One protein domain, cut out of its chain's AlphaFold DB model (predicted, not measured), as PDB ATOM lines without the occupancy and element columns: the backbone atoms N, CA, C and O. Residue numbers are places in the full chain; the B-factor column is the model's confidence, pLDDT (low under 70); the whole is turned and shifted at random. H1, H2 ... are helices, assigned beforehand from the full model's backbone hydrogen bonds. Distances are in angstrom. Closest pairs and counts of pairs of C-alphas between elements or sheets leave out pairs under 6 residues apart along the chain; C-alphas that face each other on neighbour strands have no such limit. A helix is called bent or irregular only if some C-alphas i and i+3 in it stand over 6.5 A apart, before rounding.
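This is residues 2 to 101 of the 215 residues of an uncharacterized protein of Arachnia rubra (UniProt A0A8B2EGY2). The longest helix, H6, makes a corner with one end of core helix H5; H1, H3 and H4 also pack on H5, and short H2 on H1 and H4. There are 100 printed residues with six named helices, H1 to H6, class all helix. The whole is compact, radius of gyration of the C-alphas 13.4 A, spans 41 by 27 by 23 A.

Look at H6, residues 82 to 101: its residues 85 to 89 alone touch hub H5, residues 49 to 66, about perpendicular at 85 degrees. H5 is irregular, only just: C-alphas 60 and 63 are 6.6 A apart. H3, residues 18 to 27, touches H5, closest C-alphas Gly 23 and Tyr 65, 4.1 A. H4, residues 29 to 40, forms hairpins with H3 and H5. H1, residues 2 to 8, touches H2, residues 13 to 16. Every O i to N i+4 pair is within hydrogen-bond range in H1, H3, H4 and H6, 8 of 14 in H5.

Find C-alpha 82 at (231.019, 166.584, 198.083); H6 runs 29.0 A to C-alpha 101 at (253.382, 151.119, 187.936).

The printed part has no cut; link H5 to H6 is long; no printed residue is under 70 in pLDDT.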
ATOM      1  N   ASP A   2     240.403 162.254 182.583       86.94
ATOM      2  CA  ASP A   2     241.552 162.430 181.694       86.94
ATOM      3  C   ASP A   2     242.359 163.713 181.999       86.94
ATOM      4  O   ASP A   2     243.475 163.629 182.506       86.94
ATOM      5  N   TYR A   3     241.721 164.891 181.929       93.19
ATOM      6  CA  TYR A   3     242.336 166.180 182.294       93.19
ATOM      7  C   TYR A   3     243.054 166.205 183.651       93.19
ATOM      8  O   TYR A   3     244.186 166.666 183.766       93.19
ATOM      9  N   LEU A   4     242.399 165.690 184.696       94.56
ATOM     10  CA  LEU A   4     242.982 165.645 186.038       94.56
ATOM     11  C   LEU A   4     244.121 164.627 186.131       94.56
ATOM     12  O   LEU A   4     245.024 164.825 186.933       94.56
ATOM     13  N   SER A   5     244.089 163.560 185.332       90.69
ATOM     14  CA  SER A   5     245.168 162.571 185.277       90.69
ATOM     15  C   SER A   5     246.397 163.168 184.588       90.69
ATOM     16  O   SER A   5     247.488 163.053 185.138       90.69
ATOM     17  N   ARG A   6     246.234 163.893 183.471       91.81
ATOM     18  CA  ARG A   6     247.320 164.665 182.836       91.81
ATOM     19  C   ARG A   6     247.923 165.687 183.799       91.81
ATOM     20  O   ARG A   6     249.121 165.655 184.070       91.81
ATOM     21  N   LEU A   7     247.077 166.528 184.405       94.50
ATOM     22  CA  LEU A   7     247.514 167.549 185.361       94.50
ATOM     23  C   LEU A   7     248.246 166.930 186.562       94.50
ATOM     24  O   LEU A   7     249.274 167.452 186.984       94.50
ATOM     25  N   ALA A   8     247.765 165.802 187.099       92.62
ATOM     26  CA  ALA A   8     248.400 165.117 188.229       92.62
ATOM     27  C   ALA A   8     249.800 164.581 187.897       92.62
ATOM     28  O   ALA A   8     250.637 164.482 188.791       92.62
ATOM     29  N   ASN A   9     250.055 164.262 186.626       88.75
ATOM     30  CA  ASN A   9     251.361 163.830 186.131       88.75
ATOM     31  C   ASN A   9     252.258 164.998 185.694       88.75
ATOM     32  O   ASN A   9     253.337 164.771 185.157       88.75
ATOM     33  N   GLY A  10     251.850 166.242 185.963       91.06
ATOM     34  CA  GLY A  10     252.680 167.423 185.739       91.06
ATOM     35  C   GLY A  10     252.532 168.061 184.360       91.06
ATOM     36  O   GLY A  10     253.339 168.927 184.038       91.06
ATOM     37  N   ALA A  11     251.519 167.678 183.573       91.62
ATOM     38  CA  ALA A  11     251.207 168.378 182.330       91.62
ATOM     39  C   ALA A  11     250.882 169.857 182.596       91.62
ATOM     40  O   ALA A  11     250.299 170.199 183.634       91.62
ATOM     41  N   ASP A  12     251.238 170.717 181.643       94.94
ATOM     42  CA  ASP A  12     250.855 172.123 181.672       94.94
ATOM     43  C   ASP A  12     249.316 172.253 181.642       94.94
ATOM     44  O   ASP A  12     248.650 171.492 180.930       94.94
ATOM     45  N   PRO A  13     248.701 173.166 182.420       96.69
ATOM     46  CA  PRO A  13     247.252 173.268 182.462       96.69
ATOM     47  C   PRO A  13     246.634 173.704 181.128       96.69
ATOM     48  O   PRO A  13     245.530 173.256 180.813       96.69
ATOM     49  N   HIS A  14     247.301 174.558 180.345       96.62
ATOM     50  CA  HIS A  14     246.798 174.984 179.036       96.62
ATOM     51  C   HIS A  14     246.809 173.827 178.044       96.62
ATOM     52  O   HIS A  14     245.813 173.640 177.345       96.62
ATOM     53  N   ASP A  15     247.864 173.014 178.051       93.62
ATOM     54  CA  ASP A  15     247.946 171.815 177.211       93.62
ATOM     55  C   ASP A  15     246.906 170.775 177.637       93.62
ATOM     56  O   ASP A  15     246.114 170.299 176.820       93.62
ATOM     57  N   ALA A  16     246.829 170.481 178.941       93.75
ATOM     58  CA  ALA A  16     245.882 169.510 179.469       93.75
ATOM     59  C   ALA A  16     244.438 169.880 179.101       93.75
ATOM     60  O   ALA A  16     243.685 169.007 178.686       93.75
ATOM     61  N   PHE A  17     244.052 171.156 179.212       96.19
ATOM     62  CA  PHE A  17     242.689 171.636 178.955       96.19
ATOM     63  C   PHE A  17     242.501 172.283 177.570       96.19
ATOM     64  O   PHE A  17     241.518 173.001 177.366       96.19
ATOM     65  N   ALA A  18     243.382 172.015 176.599       95.19
ATOM     66  CA  ALA A  18     243.347 172.653 175.280       95.19
ATOM     67  C   ALA A  18     241.985 172.503 174.574       95.19
ATOM     68  O   ALA A  18     241.445 173.467 174.030       95.19
ATOM     69  N   VAL A  19     241.372 171.316 174.647       94.44
ATOM     70  CA  VAL A  19     240.040 171.054 174.068       94.44
ATOM     71  C   VAL A  19     238.954 171.899 174.738       94.44
ATOM     72  O   VAL A  19     238.132 172.509 174.049       94.44
ATOM     73  N   SER A  20     238.973 171.998 176.069       96.94
ATOM     74  CA  SER A  20     238.045 172.849 176.816       96.94
ATOM     75  C   SER A  20     238.222 174.330 176.464       96.94
ATOM     76  O   SER A  20     237.231 175.044 176.308       96.94
ATOM     77  N   LEU A  21     239.464 174.799 176.290       98.12
ATOM     78  CA  LEU A  21     239.770 176.179 175.894       98.12
ATOM     79  C   LEU A  21     239.274 176.493 174.475       98.12
ATOM     80  O   LEU A  21     238.625 177.522 174.267       98.12
ATOM     81  N   MET A  22     239.502 175.591 173.513       97.31
ATOM     82  CA  MET A  22     238.953 175.718 172.156       97.31
ATOM     83  C   MET A  22     237.422 175.776 172.179       97.31
ATOM     84  O   MET A  22     236.815 176.627 171.525       97.31
ATOM     85  N   GLY A  23     236.787 174.918 172.980       97.62
ATOM     86  CA  GLY A  23     235.336 174.903 173.133       97.62
ATOM     87  C   GLY A  23     234.792 176.193 173.740       97.62
ATOM     88  O   GLY A  23     233.833 176.765 173.221       97.62
ATOM     89  N   ALA A  24     235.446 176.712 174.779       97.75
ATOM     90  CA  ALA A  24     235.090 177.978 175.409       97.75
ATOM     91  C   ALA A  24     235.231 179.162 174.439       97.75
ATOM     92  O   ALA A  24     234.366 180.040 174.405       97.75
ATOM     93  N   ASN A  25     236.281 179.165 173.612       97.88
ATOM     94  CA  ASN A  25     236.479 180.169 172.568       97.88
ATOM     95  C   ASN A  25     235.356 180.139 171.517       97.88
ATOM     96  O   ASN A  25     234.860 181.200 171.143       97.88
ATOM     97  N   ASN A  26     234.908 178.951 171.101       97.69
ATOM     98  CA  ASN A  26     233.792 178.801 170.160       97.69
ATOM     99  C   ASN A  26     232.449 179.260 170.748       97.69
ATOM    100  O   ASN A  26     231.596 179.756 170.015       97.69
ATOM    101  N   ILE A  27     232.245 179.091 172.059       97.12
ATOM    102  CA  ILE A  27     231.018 179.506 172.759       97.12
ATOM    103  C   ILE A  27     230.926 181.034 172.865       97.12
ATOM    104  O   ILE A  27     229.845 181.598 172.693       97.12
ATOM    105  N   GLY A  28     232.039 181.716 173.150       96.62
ATOM    106  CA  GLY A  28     232.117 183.177 173.125       96.62
ATOM    107  C   GLY A  28     232.956 183.794 174.245       96.62
ATOM    108  O   GLY A  28     233.459 183.114 175.139       96.62
ATOM    109  N   GLY A  29     233.086 185.127 174.213       95.62
ATOM    110  CA  GLY A  29     234.047 185.879 175.034       95.62
ATOM    111  C   GLY A  29     233.956 185.624 176.542       95.62
ATOM    112  O   GLY A  29     234.979 185.412 177.185       95.62
ATOM    113  N   ALA A  30     232.747 185.564 177.110       95.31
ATOM    114  CA  ALA A  30     232.573 185.309 178.542       95.31
ATOM    115  C   ALA A  30     233.028 183.897 178.958       95.31
ATOM    116  O   ALA A  30     233.676 183.742 179.993       95.31
ATOM    117  N   ALA A  31     232.719 182.876 178.147       96.19
ATOM    118  CA  ALA A  31     233.157 181.502 178.395       96.19
ATOM    119  C   ALA A  31     234.679 181.388 178.265       96.19
ATOM    120  O   ALA A  31     235.323 180.833 179.154       96.19
ATOM    121  N   ARG A  32     235.258 181.992 177.219       97.62
ATOM    122  CA  ARG A  32     236.709 182.076 177.025       97.62
ATOM    123  C   ARG A  32     237.412 182.685 178.237       97.62
ATOM    124  O   ARG A  32     238.317 182.064 178.780       97.62
ATOM    125  N   THR A  33     236.989 183.864 178.696       97.88
ATOM    126  CA  THR A  33     237.606 184.517 179.862       97.88
ATOM    127  C   THR A  33     237.496 183.655 181.119       97.88
ATOM    128  O   THR A  33     238.469 183.532 181.860       97.88
ATOM    129  N   ALA A  34     236.341 183.029 181.360       96.31
ATOM    130  CA  ALA A  34     236.159 182.153 182.513       96.31
ATOM    131  C   ALA A  34     237.069 180.913 182.458       96.31
ATOM    132  O   ALA A  34     237.631 180.529 183.485       96.31
ATOM    133  N   ALA A  35     237.225 180.308 181.277       97.44
ATOM    134  CA  ALA A  35     238.091 179.154 181.074       97.44
ATOM    135  C   ALA A  35     239.572 179.511 181.280       97.44
ATOM    136  O   ALA A  35     240.251 178.830 182.043       97.44
ATOM    137  N   GLU A  36     240.041 180.620 180.701       98.06
ATOM    138  CA  GLU A  36     241.421 181.100 180.861       98.06
ATOM    139  C   GLU A  36     241.774 181.387 182.323       98.06
ATOM    140  O   GLU A  36     242.807 180.944 182.817       98.06
ATOM    141  N   VAL A  37     240.888 182.069 183.059       97.94
ATOM    142  CA  VAL A  37     241.098 182.340 184.491       97.94
ATOM    143  C   VAL A  37     241.172 181.042 185.297       97.94
ATOM    144  O   VAL A  37     242.000 180.925 186.202       97.94
ATOM    145  N   ALA A  38     240.308 180.071 184.985       97.12
ATOM    146  CA  ALA A  38     240.314 178.782 185.663       97.12
ATOM    147  C   ALA A  38     241.616 178.018 185.393       97.12
ATOM    148  O   ALA A  38     242.245 177.571 186.348       97.12
ATOM    149  N   VAL A  39     242.041 177.919 184.130       97.56
ATOM    150  CA  VAL A  39     243.277 177.228 183.729       97.56
ATOM    151  C   VAL A  39     244.514 177.898 184.330       97.56
ATOM    152  O   VAL A  39     245.326 177.212 184.944       97.56
ATOM    153  N   ALA A  40     244.617 179.229 184.271       97.25
ATOM    154  CA  ALA A  40     245.740 179.982 184.842       97.25
ATOM    155  C   ALA A  40     245.871 179.850 186.373       97.25
ATOM    156  O   ALA A  40     246.917 180.160 186.940       97.25
ATOM    157  N   SER A  41     244.810 179.408 187.052       96.94
ATOM    158  CA  SER A  41     244.800 179.175 188.502       96.94
ATOM    159  C   SER A  41     245.134 177.727 188.884       96.94
ATOM    160  O   SER A  41     245.209 177.408 190.072       96.94
ATOM    161  N   LEU A  42     245.290 176.828 187.907       97.69
ATOM    162  CA  LEU A  42     245.699 175.445 188.138       97.69
ATOM    163  C   LEU A  42     247.219 175.354 188.286       97.69
ATOM    164  O   LEU A  42     247.973 176.165 187.763       97.69
ATOM    165  N   THR A  43     247.678 174.339 189.014       96.44
ATOM    166  CA  THR A  43     249.107 174.074 189.201       96.44
ATOM    167  C   THR A  43     249.405 172.634 188.787       96.44
ATOM    168  O   THR A  43     248.763 171.724 189.327       96.44
ATOM    169  N   PRO A  44     250.365 172.397 187.874       95.38
ATOM    170  CA  PRO A  44     250.825 171.053 187.535       95.38
ATOM    171  C   PRO A  44     251.169 170.224 188.777       95.38
ATOM    172  O   PRO A  44     251.767 170.717 189.732       95.38
ATOM    173  N   GLY A  45     250.748 168.961 188.789       92.81
ATOM    174  CA  GLY A  45     250.957 168.016 189.888       92.81
ATOM    175  C   GLY A  45     250.070 168.232 191.123       92.81
ATOM    176  O   GLY A  45     250.082 167.398 192.030       92.81
ATOM    177  N   LYS A  46     249.274 169.309 191.190       93.31
ATOM    178  CA  LYS A  46     248.445 169.632 192.360       93.31
ATOM    179  C   LYS A  46     246.960 169.397 192.085       93.31
ATOM    180  O   LYS A  46     246.300 170.205 191.437       93.31
ATOM    181  N   ILE A  47     246.410 168.329 192.664       93.25
ATOM    182  CA  ILE A  47     244.977 168.009 192.569       93.25
ATOM    183  C   ILE A  47     244.286 168.258 193.908       93.25
ATOM    184  O   ILE A  47     244.137 167.362 194.735       93.25
ATOM    185  N   ASP A  48     243.877 169.505 194.123       90.56
ATOM    186  CA  ASP A  48     243.062 169.907 195.268       90.56
ATOM    187  C   ASP A  48     241.579 170.084 194.881       90.56
ATOM    188  O   ASP A  48     241.162 169.876 193.737       90.56
ATOM    189  N   GLY A  49     240.743 170.453 195.857       88.50
ATOM    190  CA  GLY A  49     239.312 170.656 195.621       88.50
ATOM    191  C   GLY A  49     239.014 171.751 194.590       88.50
ATOM    192  O   GLY A  49     238.020 171.646 193.869       88.50
ATOM    193  N   TYR A  50     239.875 172.768 194.479       91.62
ATOM    194  CA  TYR A  50     239.739 173.794 193.448       91.62
ATOM    195  C   TYR A  50     239.982 173.191 192.063       91.62
ATOM    196  O   TYR A  50     239.127 173.347 191.192       91.62
ATOM    197  N   ALA A  51     241.076 172.442 191.886       94.94
ATOM    198  CA  ALA A  51     241.408 171.798 190.616       94.94
ATOM    199  C   ALA A  51     240.282 170.877 190.123       94.94
ATOM    200  O   ALA A  51     239.917 170.907 188.948       94.94
ATOM    201  N   ILE A  52     239.662 170.113 191.026       94.56
ATOM    202  CA  ILE A  52     238.534 169.233 190.694       94.56
ATOM    203  C   ILE A  52     237.314 170.031 190.223       94.56
ATOM    204  O   ILE A  52     236.720 169.709 189.194       94.56
ATOM    205  N   ILE A  53     236.939 171.084 190.953       93.31
ATOM    206  CA  ILE A  53     235.790 171.924 190.589       93.31
ATOM    207  C   ILE A  53     236.049 172.648 189.263       93.31
ATOM    208  O   ILE A  53     235.144 172.734 188.431       93.31
ATOM    209  N   ALA A  54     237.263 173.159 189.061       95.31
ATOM    210  CA  ALA A  54     237.674 173.792 187.816       95.31
ATOM    211  C   ALA A  54     237.602 172.801 186.650       95.31
ATOM    212  O   ALA A  54     236.966 173.107 185.646       95.31
ATOM    213  N   ALA A  55     238.133 171.586 186.810       95.88
ATOM    214  CA  ALA A  55     238.094 170.559 185.775       95.88
ATOM    215  C   ALA A  55     236.662 170.154 185.388       95.88
ATOM    216  O   ALA A  55     236.372 169.996 184.205       95.88
ATOM    217  N   CYS A  56     235.745 170.029 186.356       94.25
ATOM    218  CA  CYS A  56     234.333 169.755 186.069       94.25
ATOM    219  C   CYS A  56     233.660 170.876 185.264       94.25
ATOM    220  O   CYS A  56     232.799 170.594 184.433       94.25
ATOM    221  N   LYS A  57     234.037 172.136 185.504       93.62
ATOM    222  CA  LYS A  57     233.537 173.283 184.735       93.62
ATOM    223  C   LYS A  57     234.145 173.336 183.340       93.62
ATOM    224  O   LYS A  57     233.398 173.446 182.376       93.62
ATOM    225  N   LEU A  58     235.469 173.223 183.248       96.38
ATOM    226  CA  LEU A  58     236.217 173.280 181.994       96.38
ATOM    227  C   LEU A  58     235.758 172.190 181.022       96.38
ATOM    228  O   LEU A  58     235.421 172.509 179.889       96.38
ATOM    229  N   ALA A  59     235.596 170.950 181.495       94.69
ATOM    230  CA  ALA A  59     235.093 169.843 180.679       94.69
ATOM    231  C   ALA A  59     233.685 170.092 180.097       94.69
ATOM    232  O   ALA A  59     233.305 169.484 179.100       94.69
ATOM    233  N   GLY A  60     232.895 170.991 180.698       93.88
ATOM    234  CA  GLY A  60     231.606 171.411 180.147       93.88
ATOM    235  C   GLY A  60     231.728 172.220 178.852       93.88
ATOM    236  O   GLY A  60     230.771 172.274 178.084       93.88
ATOM    237  N   TYR A  61     232.888 172.826 178.583       96.25
ATOM    238  CA  TYR A  61     233.139 173.587 177.360       96.25
ATOM    239  C   TYR A  61     233.490 172.710 176.160       96.25
ATOM    240  O   TYR A  61     233.303 173.158 175.031       96.25
ATOM    241  N   ASP A  62     233.910 171.459 176.370       95.06
ATOM    242  CA  ASP A  62     234.296 170.525 175.303       95.06
ATOM    243  C   ASP A  62     233.214 170.384 174.227       95.06
ATOM    244  O   ASP A  62     233.526 170.262 173.043       95.06
ATOM    245  N   VAL A  63     231.934 170.461 174.616       94.50
ATOM    246  CA  VAL A  63     230.795 170.413 173.686       94.50
ATOM    247  C   VAL A  63     230.872 171.507 172.616       94.50
ATOM    248  O   VAL A  63     230.533 171.254 171.461       94.50
ATOM    249  N   GLY A  64     231.383 172.692 172.965       95.69
ATOM    250  CA  GLY A  64     231.542 173.815 172.045       95.69
ATOM    251  C   GLY A  64     232.557 173.546 170.932       95.69
ATOM    252  O   GLY A  64     232.431 174.105 169.843       95.69
ATOM    253  N   TYR A  65     233.533 172.671 171.186       94.69
ATOM    254  CA  TYR A  65     234.509 172.233 170.190       94.69
ATOM    255  C   TYR A  65     234.057 170.960 169.469       94.69
ATOM    256  O   TYR A  65     234.070 170.911 168.245       94.69
ATOM    257  N   ARG A  66     233.630 169.940 170.223       90.56
ATOM    258  CA  ARG A  66     233.374 168.590 169.696       90.56
ATOM    259  C   ARG A  66     232.051 168.455 168.941       90.56
ATOM    260  O   ARG A  66     231.933 167.577 168.095       90.56
ATOM    261  N   VAL A  67     231.053 169.275 169.266       93.31
ATOM    262  CA  VAL A  67     229.714 169.209 168.651       93.31
ATOM    263  C   VAL A  67     229.324 170.551 168.045       93.31
ATOM    264  O   VAL A  67     228.754 170.610 166.960       93.31
ATOM    265  N   GLY A  68     229.649 171.635 168.743       94.19
ATOM    266  CA  GLY A  68     229.418 173.000 168.305       94.19
ATOM    267  C   GLY A  68     228.821 173.864 169.418       94.19
ATOM    268  O   GLY A  68     228.135 173.361 170.314       94.19
ATOM    269  N   PRO A  69     229.040 175.188 169.369       94.94
ATOM    270  CA  PRO A  69     228.693 176.097 170.461       94.94
ATOM    271  C   PRO A  69     227.190 176.178 170.749       94.94
ATOM    272  O   PRO A  69     226.803 176.459 171.879       94.94
ATOM    273  N   ALA A  70     226.333 175.874 169.768       95.31
ATOM    274  CA  ALA A  70     224.879 175.857 169.938       95.31
ATOM    275  C   ALA A  70     224.383 174.775 170.918       95.31
ATOM    276  O   ALA A  70     223.287 174.900 171.458       95.31
ATOM    277  N   MET A  71     225.181 173.729 171.158       94.81
ATOM    278  CA  MET A  71     224.840 172.634 172.073       94.81
ATOM    279  C   MET A  71     225.306 172.883 173.513       94.81
ATOM    280  O   MET A  71     225.048 172.064 174.396       94.81
ATOM    281  N   TYR A  72     225.995 173.995 173.768       94.50
ATOM    282  CA  TYR A  72     226.408 174.363 175.114       94.50
ATOM    283  C   TYR A  72     225.209 174.843 175.945       94.50
ATOM    284  O   TYR A  72     224.562 175.834 175.607       94.50
ATOM    285  N   ASP A  73     224.942 174.170 177.069       91.38
ATOM    286  CA  ASP A  73     223.960 174.620 178.060       91.38
ATOM    287  C   ASP A  73     224.671 175.210 179.289       91.38
ATOM    288  O   ASP A  73     225.204 174.457 180.111       91.38
ATOM    289  N   PRO A  74     224.642 176.541 179.493       86.94
ATOM    290  CA  PRO A  74     225.247 177.168 180.668       86.94
ATOM    291  C   PRO A  74     224.574 176.766 181.990       86.94
ATOM    292  O   PRO A  74     225.130 177.019 183.058       86.94
ATOM    293  N   ARG A  75     223.378 176.163 181.944       85.94
ATOM    294  CA  ARG A  75     222.646 175.683 183.126       85.94
ATOM    295  C   ARG A  75     222.988 174.239 183.477       85.94
ATOM    296  O   ARG A  75     222.556 173.767 184.532       85.94
ATOM    297  N   ALA A  76     223.737 173.533 182.626       85.38
ATOM    298  CA  ALA A  76     224.181 172.180 182.924       85.38
ATOM    299  C   ALA A  76     224.932 172.166 184.264       85.38
ATOM    300  O   ALA A  76     225.759 173.033 184.562       85.38
ATOM    301  N   ARG A  77     224.627 171.178 185.112       71.69
ATOM    302  CA  ARG A  77     225.214 171.079 186.451       71.69
ATOM    303  C   ARG A  77     226.685 170.670 186.347       71.69
ATOM    304  O   ARG A  77     227.012 169.491 186.375       71.69
ATOM    305  N   THR A  78     227.570 171.659 186.298       77.12
ATOM    306  CA  THR A  78     229.034 171.477 186.293       77.12
ATOM    307  C   THR A  78     229.663 171.610 187.681       77.12
ATOM    308  O   THR A  78     230.868 171.424 187.845       77.12
ATOM    309  N   LYS A  79     228.857 171.917 188.710       86.44
ATOM    310  CA  LYS A  79     229.297 171.967 190.108       86.44
ATOM    311  C   LYS A  79     229.065 170.604 190.785       86.44
ATOM    312  O   LYS A  79     227.906 170.286 191.095       86.44
ATOM    313  N   PRO A  80     230.125 169.812 191.033       88.12
ATOM    314  CA  PRO A  80     229.998 168.550 191.753       88.12
ATOM    315  C   PRO A  80     229.647 168.803 193.227       88.12
ATOM    316  O   PRO A  80     230.048 169.813 193.812       88.12
ATOM    317  N   ASP A  81     228.874 167.898 193.830       91.31
ATOM    318  CA  ASP A  81     228.708 167.857 195.289       91.31
ATOM    319  C   ASP A  81     229.899 167.161 195.963       91.31
ATOM    320  O   ASP A  81     230.787 166.626 195.297       91.31
ATOM    321  N   LYS A  82     229.923 167.170 197.302       91.00
ATOM    322  CA  LYS A  82     231.019 166.584 198.083       91.00
ATOM    323  C   LYS A  82     231.258 165.111 197.736       91.00
ATOM    324  O   LYS A  82     232.401 164.720 197.549       91.00
ATOM    325  N   VAL A  83     230.194 164.317 197.604       93.50
ATOM    326  CA  VAL A  83     230.300 162.884 197.276       93.50
ATOM    327  C   VAL A  83     230.942 162.694 195.903       93.50
ATOM    328  O   VAL A  83     231.827 161.859 195.729       93.50
ATOM    329  N   THR A  84     230.540 163.501 194.923       91.62
ATOM    330  CA  THR A  84     231.137 163.484 193.584       91.62
ATOM    331  C   THR A  84     232.613 163.890 193.621       91.62
ATOM    332  O   THR A  84     233.430 163.246 192.966       91.62
ATOM    333  N   ILE A  85     232.972 164.908 194.410       92.12
ATOM    334  CA  ILE A  85     234.368 165.329 194.594       92.12
ATOM    335  C   ILE A  85     235.196 164.194 195.209       92.12
ATOM    336  O   ILE A  85     236.236 163.854 194.654       92.12
ATOM    337  N   ASP A  86     234.719 163.558 196.282       92.56
ATOM    338  CA  ASP A  86     235.429 162.468 196.966       92.56
ATOM    339  C   ASP A  86     235.683 161.272 196.018       92.56
ATOM    340  O   ASP A  86     236.768 160.676 196.010       92.56
ATOM    341  N   HIS A  87     234.716 160.950 195.150       94.19
ATOM    342  CA  HIS A  87     234.901 159.937 194.106       94.19
ATOM    343  C   HIS A  87     235.945 160.348 193.061       94.19
ATOM    344  O   HIS A  87     236.754 159.513 192.657       94.19
ATOM    345  N   ILE A  88     235.949 161.611 192.619       94.50
ATOM    346  CA  ILE A  88     236.954 162.113 191.673       94.50
ATOM    347  C   ILE A  88     238.349 162.055 192.300       94.50
ATOM    348  O   ILE A  88     239.254 161.533 191.659       94.50
ATOM    349  N   VAL A  89     238.513 162.497 193.554       92.81
ATOM    350  CA  VAL A  89     239.784 162.389 194.298       92.81
ATOM    351  C   VAL A  89     240.286 160.946 194.284       92.81
ATOM    352  O   VAL A  89     241.424 160.689 193.897       92.81
ATOM    353  N   THR A  90     239.418 159.997 194.640       94.81
ATOM    354  CA  THR A  90     239.768 158.570 194.675       94.81
ATOM    355  C   THR A  90     240.210 158.061 193.304       94.81
ATOM    356  O   THR A  90     241.206 157.351 193.192       94.81
ATOM    357  N   MET A  91     239.482 158.415 192.242       95.94
ATOM    358  CA  MET A  91     239.829 157.998 190.885       95.94
ATOM    359  C   MET A  91     241.143 158.623 190.405       95.94
ATOM    360  O   MET A  91     241.899 157.950 189.715       95.94
ATOM    361  N   VAL A  92     241.438 159.873 190.775       94.00
ATOM    362  CA  VAL A  92     242.700 160.528 190.405       94.00
ATOM    363  C   VAL A  92     243.882 159.901 191.141       94.00
ATOM    364  O   VAL A  92     244.892 159.614 190.508       94.00
ATOM    365  N   ASP A  93     243.755 159.614 192.440       93.00
ATOM    366  CA  ASP A  93     244.803 158.907 193.195       93.00
ATOM    367  C   ASP A  93     245.099 157.530 192.578       93.00
ATOM    368  O   ASP A  93     246.256 157.153 192.391       93.00
ATOM    369  N   ARG A  94     244.056 156.805 192.156       95.94
ATOM    370  CA  ARG A  94     244.210 155.545 191.414       95.94
ATOM    371  C   ARG A  94     244.955 155.738 190.092       95.94
ATOM    372  O   ARG A  94     245.859 154.957 189.817       95.94
ATOM    373  N   SER A  95     244.643 156.776 189.314       94.44
ATOM    374  CA  SER A  95     245.385 157.111 188.087       94.44
ATOM    375  C   SER A  95     246.859 157.427 188.355       94.44
ATOM    376  O   SER A  95     247.730 156.955 187.632       94.44
ATOM    377  N   VAL A  96     247.167 158.189 189.408       92.38
ATOM    378  CA  VAL A  96     248.558 158.508 189.778       92.38
ATOM    379  C   VAL A  96     249.322 157.239 190.153       92.38
ATOM    380  O   VAL A  96     250.450 157.043 189.711       92.38
ATOM    381  N   ARG A  97     248.716 156.352 190.949       94.81
ATOM    382  CA  ARG A  97     249.324 155.059 191.298       94.81
ATOM    383  C   ARG A  97     249.523 154.177 190.070       94.81
ATOM    384  O   ARG A  97     250.586 153.582 189.943       94.81
ATOM    385  N   PHE A  98     248.553 154.156 189.162       96.75
ATOM    386  CA  PHE A  98     248.655 153.446 187.894       96.75
ATOM    387  C   PHE A  98     249.887 153.895 187.090       96.75
ATOM    388  O   PHE A  98     250.690 153.055 186.700       96.75
ATOM    389  N   PHE A  99     250.125 155.199 186.916       94.00
ATOM    390  CA  PHE A  99     251.299 155.664 186.161       94.00
ATOM    391  C   PHE A  99     252.634 155.466 186.889       94.00
ATOM    392  O   PHE A  99     253.673 155.429 186.236       94.00
ATOM    393  N   ARG A 100     252.640 155.272 188.214       93.81
ATOM    394  CA  ARG A 100     253.848 154.811 188.925       93.81
ATOM    395  C   ARG A 100     254.202 153.359 188.600       93.81
ATOM    396  O   ARG A 100     255.367 153.000 188.710       93.81
ATOM    397  N   GLU A 101     253.211 152.542 188.248       96.25
ATOM    398  CA  GLU A 101     253.382 151.119 187.936       96.25
ATOM    399  C   GLU A 101     253.610 150.875 186.437       96.25
ATOM    400  O   GLU A 101     254.513 150.129 186.076       96.25
TER     401      GLU A 101